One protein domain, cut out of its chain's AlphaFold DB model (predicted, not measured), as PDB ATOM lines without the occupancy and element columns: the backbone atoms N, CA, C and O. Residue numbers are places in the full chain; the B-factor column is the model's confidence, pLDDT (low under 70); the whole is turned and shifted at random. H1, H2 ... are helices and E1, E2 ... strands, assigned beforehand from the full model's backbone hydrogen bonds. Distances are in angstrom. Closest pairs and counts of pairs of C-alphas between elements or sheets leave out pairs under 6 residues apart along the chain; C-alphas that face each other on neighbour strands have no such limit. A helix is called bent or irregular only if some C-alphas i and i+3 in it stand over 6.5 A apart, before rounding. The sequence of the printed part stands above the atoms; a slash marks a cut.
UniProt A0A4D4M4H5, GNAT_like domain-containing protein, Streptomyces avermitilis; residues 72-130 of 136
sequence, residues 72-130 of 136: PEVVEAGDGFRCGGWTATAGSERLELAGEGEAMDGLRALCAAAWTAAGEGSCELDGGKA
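What this domain is: This is residues 72 to 130 of the 136 residues of the protein "GNAT_like domain-containing protein" of Streptomyces avermitilis (UniProt A0A4D4M4H5). A twisted sheet of four antiparallel strands is covered on one face by a single helix, H1, which lies over the two inner strands, E2 and E3, and runs along them; the other face of the sheet is bare of named helices. After the helix, residues 119 to 130 have no named element and fold back past H1 on the side of the sheet's E4 edge. The printed part has 59 residues, with four named strands and then one named helix along the chain, E1 E2 E3 E4 H1; the sheet's order is also E1 E2 E3 E4, and the class is mixed, helices and strands. The whole is compact, with a radius of gyration of the C-alphas of 10.2 A, and its rounded outline spans 27 by 21 by 19 A.

Where its parts are: The printed part begins at Pro 72, and E1 follows at residues 75 to 77, 6.3 A from first to last C-alpha, with C-alpha 75 at (-27.398, 22.162, -8.899). E2 is residues 80 to 83, 10.3 A from first to last C-alpha. E3, residues 86 to 90, measures 13.7 A, and E4, residues 95 to 99, measures 13.8 A; with 5 residues each they are the longest strands by residues. C-alpha 95 stands at (-24.048, 18.123, 6.910). H1 is residues 103 to 118, 22.5 A long from first to last C-alpha, and it is not bent; it ends at C-alpha 118, at (-35.646, 17.473, 5.855). The last printed residue is Ala 130.

How they stand to each other: The four strands form a meander, each strand the antiparallel neighbour of the one before. E1 and E2 are a hairpin, with 133 degrees between their directions; N 75 and O 82 are 2.9 A apart and N 77 and O 80 are 2.8 A apart, both within hydrogen-bond range. E2 and E3 are a hairpin at 154 degrees, where N 81 and O 88 are within hydrogen-bond range at 2.8 A. E3 and E4 are a hairpin at 159 degrees, where N 87 and O 98 are within range at 2.9 A. The edge strands are E1 and E4, which are apart. From edge to edge the strands' lines turn by 89 degrees. H1 is on the sheet at a height over the sheet of 6.7 A, in two layers, a helix on one face of a sheet. It lies over E2 and E3, and on the local plane its line and that of E3 stand at 19 degrees, along the strands. H1 touches E3, the closest C-alphas being those of Trp 86 and Gly 106, 5.2 A apart. It touches E2 as well, with the closest C-alphas those of Cys 83 and Asp 105, 5.2 A apart. It also touches E4, where the closest C-alphas, of Leu 95 and Ala 114, are 7.1 A apart. E1 and H1 are near each other, with 5 pairs of C-alphas within 10 A. In H1 every O i to N i+4 pair is within hydrogen-bond range.

The domain as a whole: The two C-alphas farthest apart are those of Gly 101 and Glu 120, 29.7 A, while the first and last printed C-alphas, of Pro 72 and Ala 130, are 19.4 A apart. The printed part has no cut. The links E1 to E2, E2 to E3, E3 to E4 and E4 to H1 are tight. The C-alphas of residues 119 to 130 lie 9 to 17 A from the mean of all C-alphas. The mean pLDDT of the printed part is 97.7, and no printed residue is under 70.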
ATOM      1  N   PRO A  72     -25.358  32.423  -8.201       96.31
ATOM      2  CA  PRO A  72     -25.082  31.213  -8.959       96.31
ATOM      3  C   PRO A  72     -26.121  30.137  -8.642       96.31
ATOM      4  O   PRO A  72     -26.581  30.001  -7.509       96.31
ATOM      5  N   GLU A  73     -26.479  29.360  -9.661       96.56
ATOM      6  CA  GLU A  73     -27.444  28.276  -9.520       96.56
ATOM      7  C   GLU A  73     -26.910  27.183  -8.583       96.56
ATOM      8  O   GLU A  73     -25.732  26.811  -8.639       96.56
ATOM      9  N   VAL A  74     -27.792  26.663  -7.726       98.50
ATOM     10  CA  VAL A  74     -27.533  25.453  -6.945       98.50
ATOM     11  C   VAL A  74     -28.005  24.260  -7.763       98.50
ATOM     12  O   VAL A  74     -29.179  24.181  -8.115       98.50
ATOM     13  N   VAL A  75     -27.102  23.331  -8.060       98.38
ATOM     14  CA  VAL A  75     -27.398  22.162  -8.899       98.38
ATOM     15  C   VAL A  75     -27.132  20.866  -8.151       98.38
ATOM     16  O   VAL A  75     -26.205  20.786  -7.347       98.38
ATOM     17  N   GLU A  76     -27.905  19.827  -8.444       98.19
ATOM     18  CA  GLU A  76     -27.623  18.478  -7.950       98.19
ATOM     19  C   GLU A  76     -26.267  17.978  -8.481       98.19
ATOM     20  O   GLU A  76     -25.907  18.175  -9.646       98.19
ATOM     21  N   ALA A  77     -25.489  17.339  -7.611       95.62
ATOM     22  CA  ALA A  77     -24.159  16.823  -7.909       95.62
ATOM     23  C   ALA A  77     -23.904  15.527  -7.126       95.62
ATOM     24  O   ALA A  77     -23.398  15.551  -6.006       95.62
ATOM     25  N   GLY A  78     -24.230  14.385  -7.736       94.19
ATOM     26  CA  GLY A  78     -24.092  13.080  -7.086       94.19
ATOM     27  C   GLY A  78     -25.120  12.905  -5.971       94.19
ATOM     28  O   GLY A  78     -26.316  12.943  -6.233       94.19
ATOM     29  N   ASP A  79     -24.648  12.704  -4.744       93.69
ATOM     30  CA  ASP A  79     -25.449  12.611  -3.519       93.69
ATOM     31  C   ASP A  79     -25.627  13.966  -2.804       93.69
ATOM     32  O   ASP A  79     -26.154  14.021  -1.691       93.69
ATOM     33  N   GLY A  80     -25.182  15.061  -3.424       98.00
ATOM     34  CA  GLY A  80     -25.201  16.395  -2.839       98.00
ATOM     35  C   GLY A  80     -25.645  17.498  -3.787       98.00
ATOM     36  O   GLY A  80     -26.160  17.266  -4.880       98.00
ATOM     37  N   PHE A  81     -25.396  18.726  -3.351       98.81
ATOM     38  CA  PHE A  81     -25.735  19.956  -4.053       98.81
ATOM     39  C   PHE A  81     -24.493  20.815  -4.212       98.81
ATOM     40  O   PHE A  81     -23.734  21.005  -3.261       98.81
ATOM     41  N   ARG A  82     -24.283  21.342  -5.415       98.75
ATOM     42  CA  ARG A  82     -23.139  22.179  -5.762       98.75
ATOM     43  C   ARG A  82     -23.582  23.600  -6.059       98.75
ATOM     44  O   ARG A  82     -24.518  23.814  -6.824       98.75
ATOM     45  N   CYS A  83     -22.849  24.563  -5.519       98.69
ATOM     46  CA  CYS A  83     -22.984  25.980  -5.829       98.69
ATOM     47  C   CYS A  83     -21.582  26.599  -5.846       98.69
ATOM     48  O   CYS A  83     -20.786  26.367  -4.933       98.69
ATOM     49  N   GLY A  84     -21.237  27.315  -6.918       97.31
ATOM     50  CA  GLY A  84     -19.860  27.768  -7.132       97.31
ATOM     51  C   GLY A  84     -18.859  26.601  -7.082       97.31
ATOM     52  O   GLY A  84     -19.050  25.574  -7.747       97.31
ATOM     53  N   GLY A  85     -17.797  26.768  -6.287       98.00
ATOM     54  CA  GLY A  85     -16.773  25.747  -6.021       98.00
ATOM     55  C   GLY A  85     -17.058  24.836  -4.817       98.00
ATOM     56  O   GLY A  85     -16.205  24.020  -4.462       98.00
ATOM     57  N   TRP A  86     -18.239  24.948  -4.201       98.62
ATOM     58  CA  TRP A  86     -18.642  24.170  -3.030       98.62
ATOM     59  C   TRP A  86     -19.625  23.056  -3.383       98.62
ATOM     60  O   TRP A  86     -20.545  23.269  -4.169       98.62
ATOM     61  N   THR A  87     -19.483  21.905  -2.723       98.81
ATOM     62  CA  THR A  87     -20.462  20.810  -2.732       98.81
ATOM     63  C   THR A  87     -20.834  20.444  -1.299       98.81
ATOM     64  O   THR A  87     -19.950  20.172  -0.481       98.81
ATOM     65  N   ALA A  88     -22.133  20.419  -1.007       98.81
ATOM     66  CA  ALA A  88     -22.691  20.019   0.276       98.81
ATOM     67  C   ALA A  88     -23.460  18.699   0.161       98.81
ATOM     68  O   ALA A  88     -24.203  18.499  -0.798       98.81
ATOM     69  N   THR A  89     -23.326  17.826   1.153       98.69
ATOM     70  CA  THR A  89     -24.047  16.547   1.233       98.69
ATOM     71  C   THR A  89     -24.709  16.392   2.599       98.69
ATOM     72  O   THR A  89     -24.214  16.888   3.616       98.69
ATOM     73  N   ALA A  90     -25.846  15.699   2.629       98.38
ATOM     74  CA  ALA A  90     -26.502  15.294   3.865       98.38
ATOM     75  C   ALA A  90     -26.010  13.898   4.266       98.38
ATOM     76  O   ALA A  90     -26.365  12.899   3.643       98.38
ATOM     77  N   GLY A  91     -25.157  13.836   5.290       95.44
ATOM     78  CA  GLY A  91     -24.725  12.577   5.891       95.44
ATOM     79  C   GLY A  91     -25.784  11.988   6.826       95.44
ATOM     80  O   GLY A  91     -26.885  12.512   6.969       95.44
ATOM     81  N   SER A  92     -25.433  10.904   7.522       92.75
ATOM     82  CA  SER A  92     -26.349  10.240   8.463       92.75
ATOM     83  C   SER A  92     -26.653  11.060   9.721       92.75
ATOM     84  O   SER A  92     -27.727  10.915  10.292       92.75
ATOM     85  N   GLU A  93     -25.705  11.886  10.171       95.31
ATOM     86  CA  GLU A  93     -25.815  12.654  11.427       95.31
ATOM     87  C   GLU A  93     -25.512  14.149  11.255       95.31
ATOM     88  O   GLU A  93     -25.843  14.961  12.117       95.31
ATOM     89  N   ARG A  94     -24.855  14.531  10.158       97.88
ATOM     90  CA  ARG A  94     -24.355  15.889   9.951       97.88
ATOM     91  C   ARG A  94     -24.352  16.273   8.481       97.88
ATOM     92  O   ARG A  94     -24.286  15.404   7.610       97.88
ATOM     93  N   LEU A  95     -24.337  17.573   8.226       98.56
ATOM     94  CA  LEU A  95     -24.048  18.123   6.910       98.56
ATOM     95  C   LEU A  95     -22.537  18.126   6.679       98.56
ATOM     96  O   LEU A  95     -21.743  18.450   7.568       98.56
ATOM     97  N   GLU A  96     -22.135  17.779   5.466       98.38
ATOM     98  CA  GLU A  96     -20.746  17.851   5.037       98.38
ATOM     99  C   GLU A  96     -20.594  18.883   3.930       98.38
ATOM    100  O   GLU A  96     -21.501  19.111   3.135       98.38
ATOM    101  N   LEU A  97     -19.430  19.525   3.901       98.56
ATOM    102  CA  LEU A  97     -19.102  20.546   2.921       98.56
ATOM    103  C   LEU A  97     -17.677  20.325   2.428       98.56
ATOM    104  O   LEU A  97     -16.738  20.242   3.233       98.56
ATOM    105  N   ALA A  98     -17.518  20.256   1.113       98.31
ATOM    106  CA  ALA A  98     -16.248  20.090   0.422       98.31
ATOM    107  C   ALA A  98     -16.083  21.146  -0.678       98.31
ATOM    108  O   ALA A  98     -17.066  21.654  -1.209       98.31
ATOM    109  N   GLY A  99     -14.832  21.454  -1.020       97.94
ATOM    110  CA  GLY A  99     -14.491  22.504  -1.979       97.94
ATOM    111  C   GLY A  99     -13.995  23.790  -1.322       97.94
ATOM    112  O   GLY A  99     -13.548  23.773  -0.167       97.94
ATOM    113  N   GLU A 100     -14.032  24.863  -2.105       97.81
ATOM    114  CA  GLU A 100     -13.595  26.216  -1.760       97.81
ATOM    115  C   GLU A 100     -14.283  27.249  -2.669       97.81
ATOM    116  O   GLU A 100     -14.818  26.901  -3.722       97.81
ATOM    117  N   GLY A 101     -14.271  28.522  -2.275       97.25
ATOM    118  CA  GLY A 101     -14.888  29.616  -3.025       97.25
ATOM    119  C   GLY A 101     -15.605  30.601  -2.109       97.25
ATOM    120  O   GLY A 101     -15.364  30.620  -0.901       97.25
ATOM    121  N   GLU A 102     -16.512  31.391  -2.679       96.94
ATOM    122  CA  GLU A 102     -17.303  32.367  -1.928       96.94
ATOM    123  C   GLU A 102     -18.137  31.687  -0.836       96.94
ATOM    124  O   GLU A 102     -18.792  30.668  -1.068       96.94
ATOM    125  N   ALA A 103     -18.127  32.255   0.372       97.69
ATOM    126  CA  ALA A 103     -18.785  31.656   1.532       97.69
ATOM    127  C   ALA A 103     -20.298  31.474   1.316       97.69
ATOM    128  O   ALA A 103     -20.881  30.463   1.713       97.69
ATOM    129  N   MET A 104     -20.928  32.432   0.635       98.00
ATOM    130  CA  MET A 104     -22.368  32.416   0.391       98.00
ATOM    131  C   MET A 104     -22.795  31.306  -0.575       98.00
ATOM    132  O   MET A 104     -23.878  30.748  -0.423       98.00
ATOM    133  N   ASP A 105     -21.933  30.918  -1.517       98.50
ATOM    134  CA  ASP A 105     -22.191  29.774  -2.397       98.50
ATOM    135  C   ASP A 105     -22.203  28.473  -1.590       98.50
ATOM    136  O   ASP A 105     -23.099  27.642  -1.739       98.50
ATOM    137  N   GLY A 106     -21.265  28.328  -0.652       98.62
ATOM    138  CA  GLY A 106     -21.247  27.191   0.262       98.62
ATOM    139  C   GLY A 106     -22.482  27.135   1.163       98.62
ATOM    140  O   GLY A 106     -23.034  26.055   1.370       98.62
ATOM    141  N   LEU A 107     -22.974  28.284   1.642       98.75
ATOM    142  CA  LEU A 107     -24.211  28.335   2.427       98.75
ATOM    143  C   LEU A 107     -25.432  27.927   1.594       98.75
ATOM    144  O   LEU A 107     -26.263  27.157   2.073       98.75
ATOM    145  N   ARG A 108     -25.534  28.390   0.342       98.81
ATOM    146  CA  ARG A 108     -26.615  28.006  -0.585       98.81
ATOM    147  C   ARG A 108     -26.604  26.502  -0.868       98.81
ATOM    148  O   ARG A 108     -27.657  25.866  -0.827       98.81
ATOM    149  N   ALA A 109     -25.422  25.916  -1.077       98.88
ATOM    150  CA  ALA A 109     -25.270  24.468  -1.217       98.88
ATOM    151  C   ALA A 109     -25.729  23.720   0.050       98.88
ATOM    152  O   ALA A 109     -26.480  22.749  -0.049       98.88
ATOM    153  N   LEU A 110     -25.337  24.193   1.241       98.88
ATOM    154  CA  LEU A 110     -25.769  23.603   2.513       98.88
ATOM    155  C   LEU A 110     -27.281  23.684   2.715       98.88
ATOM    156  O   LEU A 110     -27.869  22.701   3.158       98.88
ATOM    157  N   CYS A 111     -27.911  24.809   2.370       98.81
ATOM    158  CA  CYS A 111     -29.365  24.958   2.438       98.81
ATOM    159  C   CYS A 111     -30.054  23.898   1.577       98.81
ATOM    160  O   CYS A 111     -30.932  23.190   2.063       98.81
ATOM    161  N   ALA A 112     -29.610  23.716   0.331       98.75
ATOM    162  CA  ALA A 112     -30.187  22.711  -0.555       98.75
ATOM    163  C   ALA A 112     -30.028  21.280  -0.014       98.75
ATOM    164  O   ALA A 112     -30.994  20.516  -0.026       98.75
ATOM    165  N   ALA A 113     -28.859  20.933   0.536       98.75
ATOM    166  CA  ALA A 113     -28.641  19.628   1.165       98.75
ATOM    167  C   ALA A 113     -29.532  19.425   2.405       98.75
ATOM    168  O   ALA A 113     -30.208  18.402   2.525       98.75
ATOM    169  N   ALA A 114     -29.572  20.411   3.303       98.69
ATOM    170  CA  ALA A 114     -30.341  20.367   4.545       98.69
ATOM    171  C   ALA A 114     -31.848  20.268   4.290       98.69
ATOM    172  O   ALA A 114     -32.534  19.420   4.859       98.69
ATOM    173  N   TRP A 115     -32.371  21.122   3.413       98.62
ATOM    174  CA  TRP A 115     -33.801  21.201   3.143       98.62
ATOM    175  C   TRP A 115     -34.300  19.998   2.346       98.62
ATOM    176  O   TRP A 115     -35.395  19.510   2.624       98.62
ATOM    177  N   THR A 116     -33.489  19.474   1.420       98.44
ATOM    178  CA  THR A 116     -33.806  18.220   0.720       98.44
ATOM    179  C   THR A 116     -33.887  17.052   1.696       98.44
ATOM    180  O   THR A 116     -34.848  16.285   1.648       98.44
ATOM    181  N   ALA A 117     -32.930  16.936   2.620       97.94
ATOM    182  CA  ALA A 117     -32.938  15.877   3.627       97.94
ATOM    183  C   ALA A 117     -34.131  15.987   4.595       97.94
ATOM    184  O   ALA A 117     -34.698  14.973   4.997       97.94
ATOM    185  N   ALA A 118     -34.532  17.212   4.946       97.75
ATOM    186  CA  ALA A 118     -35.646  17.473   5.855       97.75
ATOM    187  C   ALA A 118     -37.037  17.297   5.217       97.75
ATOM    188  O   ALA A 118     -38.025  17.116   5.933       97.75
ATOM    189  N   GLY A 119     -37.148  17.395   3.888       97.69
ATOM    190  CA  GLY A 119     -38.430  17.379   3.182       97.69
ATOM    191  C   GLY A 119     -39.365  18.484   3.684       97.69
ATOM    192  O   GLY A 119     -39.012  19.664   3.666       97.69
ATOM    193  N   GLU A 120     -40.545  18.101   4.176       96.44
ATOM    194  CA  GLU A 120     -41.560  19.014   4.735       96.44
ATOM    195  C   GLU A 120     -41.279  19.449   6.191       96.44
ATOM    196  O   GLU A 120     -42.036  20.227   6.775       96.44
ATOM    197  N   GLY A 121     -40.209  18.935   6.804       97.44
ATOM    198  CA  GLY A 121     -39.828  19.210   8.189       97.44
ATOM    199  C   GLY A 121     -38.697  20.228   8.347       97.44
ATOM    200  O   GLY A 121     -38.306  20.931   7.414       97.44
ATOM    201  N   SER A 122     -38.157  20.282   9.562       97.44
ATOM    202  CA  SER A 122     -36.906  20.975   9.881       97.44
ATOM    203  C   SER A 122     -35.722  20.015   9.764       97.44
ATOM    204  O   SER A 122     -35.863  18.817  10.012       97.44
ATOM    205  N   CYS A 123     -34.564  20.530   9.350       97.25
ATOM    206  CA  CYS A 123     -33.334  19.744   9.321       97.25
ATOM    207  C   CYS A 123     -32.765  19.628  10.739       97.25
ATOM    208  O   CYS A 123     -32.500  20.644  11.375       97.25
ATOM    209  N   GLU A 124     -32.546  18.397  11.196       96.75
ATOM    210  CA  GLU A 124     -31.960  18.087  12.511       96.75
ATOM    211  C   GLU A 124     -30.479  17.666  12.411       96.75
ATOM    212  O   GLU A 124     -29.861  17.302  13.409       96.75
ATOM    213  N   LEU A 125     -29.901  17.666  11.202       97.56
ATOM    214  CA  LEU A 125     -28.495  17.314  10.992       97.56
ATOM    215  C   LEU A 125     -27.582  18.419  11.532       97.56
ATOM    216  O   LEU A 125     -27.821  19.604  11.303       97.56
ATOM    217  N   ASP A 126     -26.477  18.031  12.170       97.31
ATOM    218  CA  ASP A 126     -25.480  18.995  12.642       97.31
ATOM    219  C   ASP A 126     -24.790  19.701  11.459       97.31
ATOM    220  O   ASP A 126     -24.096  19.079  10.652       97.31
ATOM    221  N   GLY A 127     -24.973  21.018  11.352       97.19
ATOM    222  CA  GLY A 127     -24.318  21.872  10.359       97.19
ATOM    223  C   GLY A 127     -23.072  22.598  10.869       97.19
ATOM    224  O   GLY A 127     -22.392  23.251  10.079       97.19
ATOM    225  N   GLY A 128     -22.737  22.505  12.159       97.31
ATOM    226  CA  GLY A 128     -21.766  23.387  12.814       97.31
ATOM    227  C   GLY A 128     -20.371  23.332  12.193       97.31
ATOM    228  O   GLY A 128     -19.769  24.365  11.900       97.31
ATOM    229  N   LYS A 129     -19.863  22.127  11.904       96.94
ATOM    230  CA  LYS A 129     -18.554  21.966  11.245       96.94
ATOM    231  C   LYS A 129     -18.549  22.512   9.815       96.94
ATOM    232  O   LYS A 129     -17.526  23.030   9.372       96.94
ATOM    233  N   ALA A 130     -19.656  22.370   9.089       97.94
ATOM    234  CA  ALA A 130     -19.779  22.857   7.721       97.94
ATOM    235  C   ALA A 130     -19.872  24.389   7.682       97.94
ATOM    236  O   ALA A 130     -19.129  25.014   6.931       97.94
TER     237      ALA A 130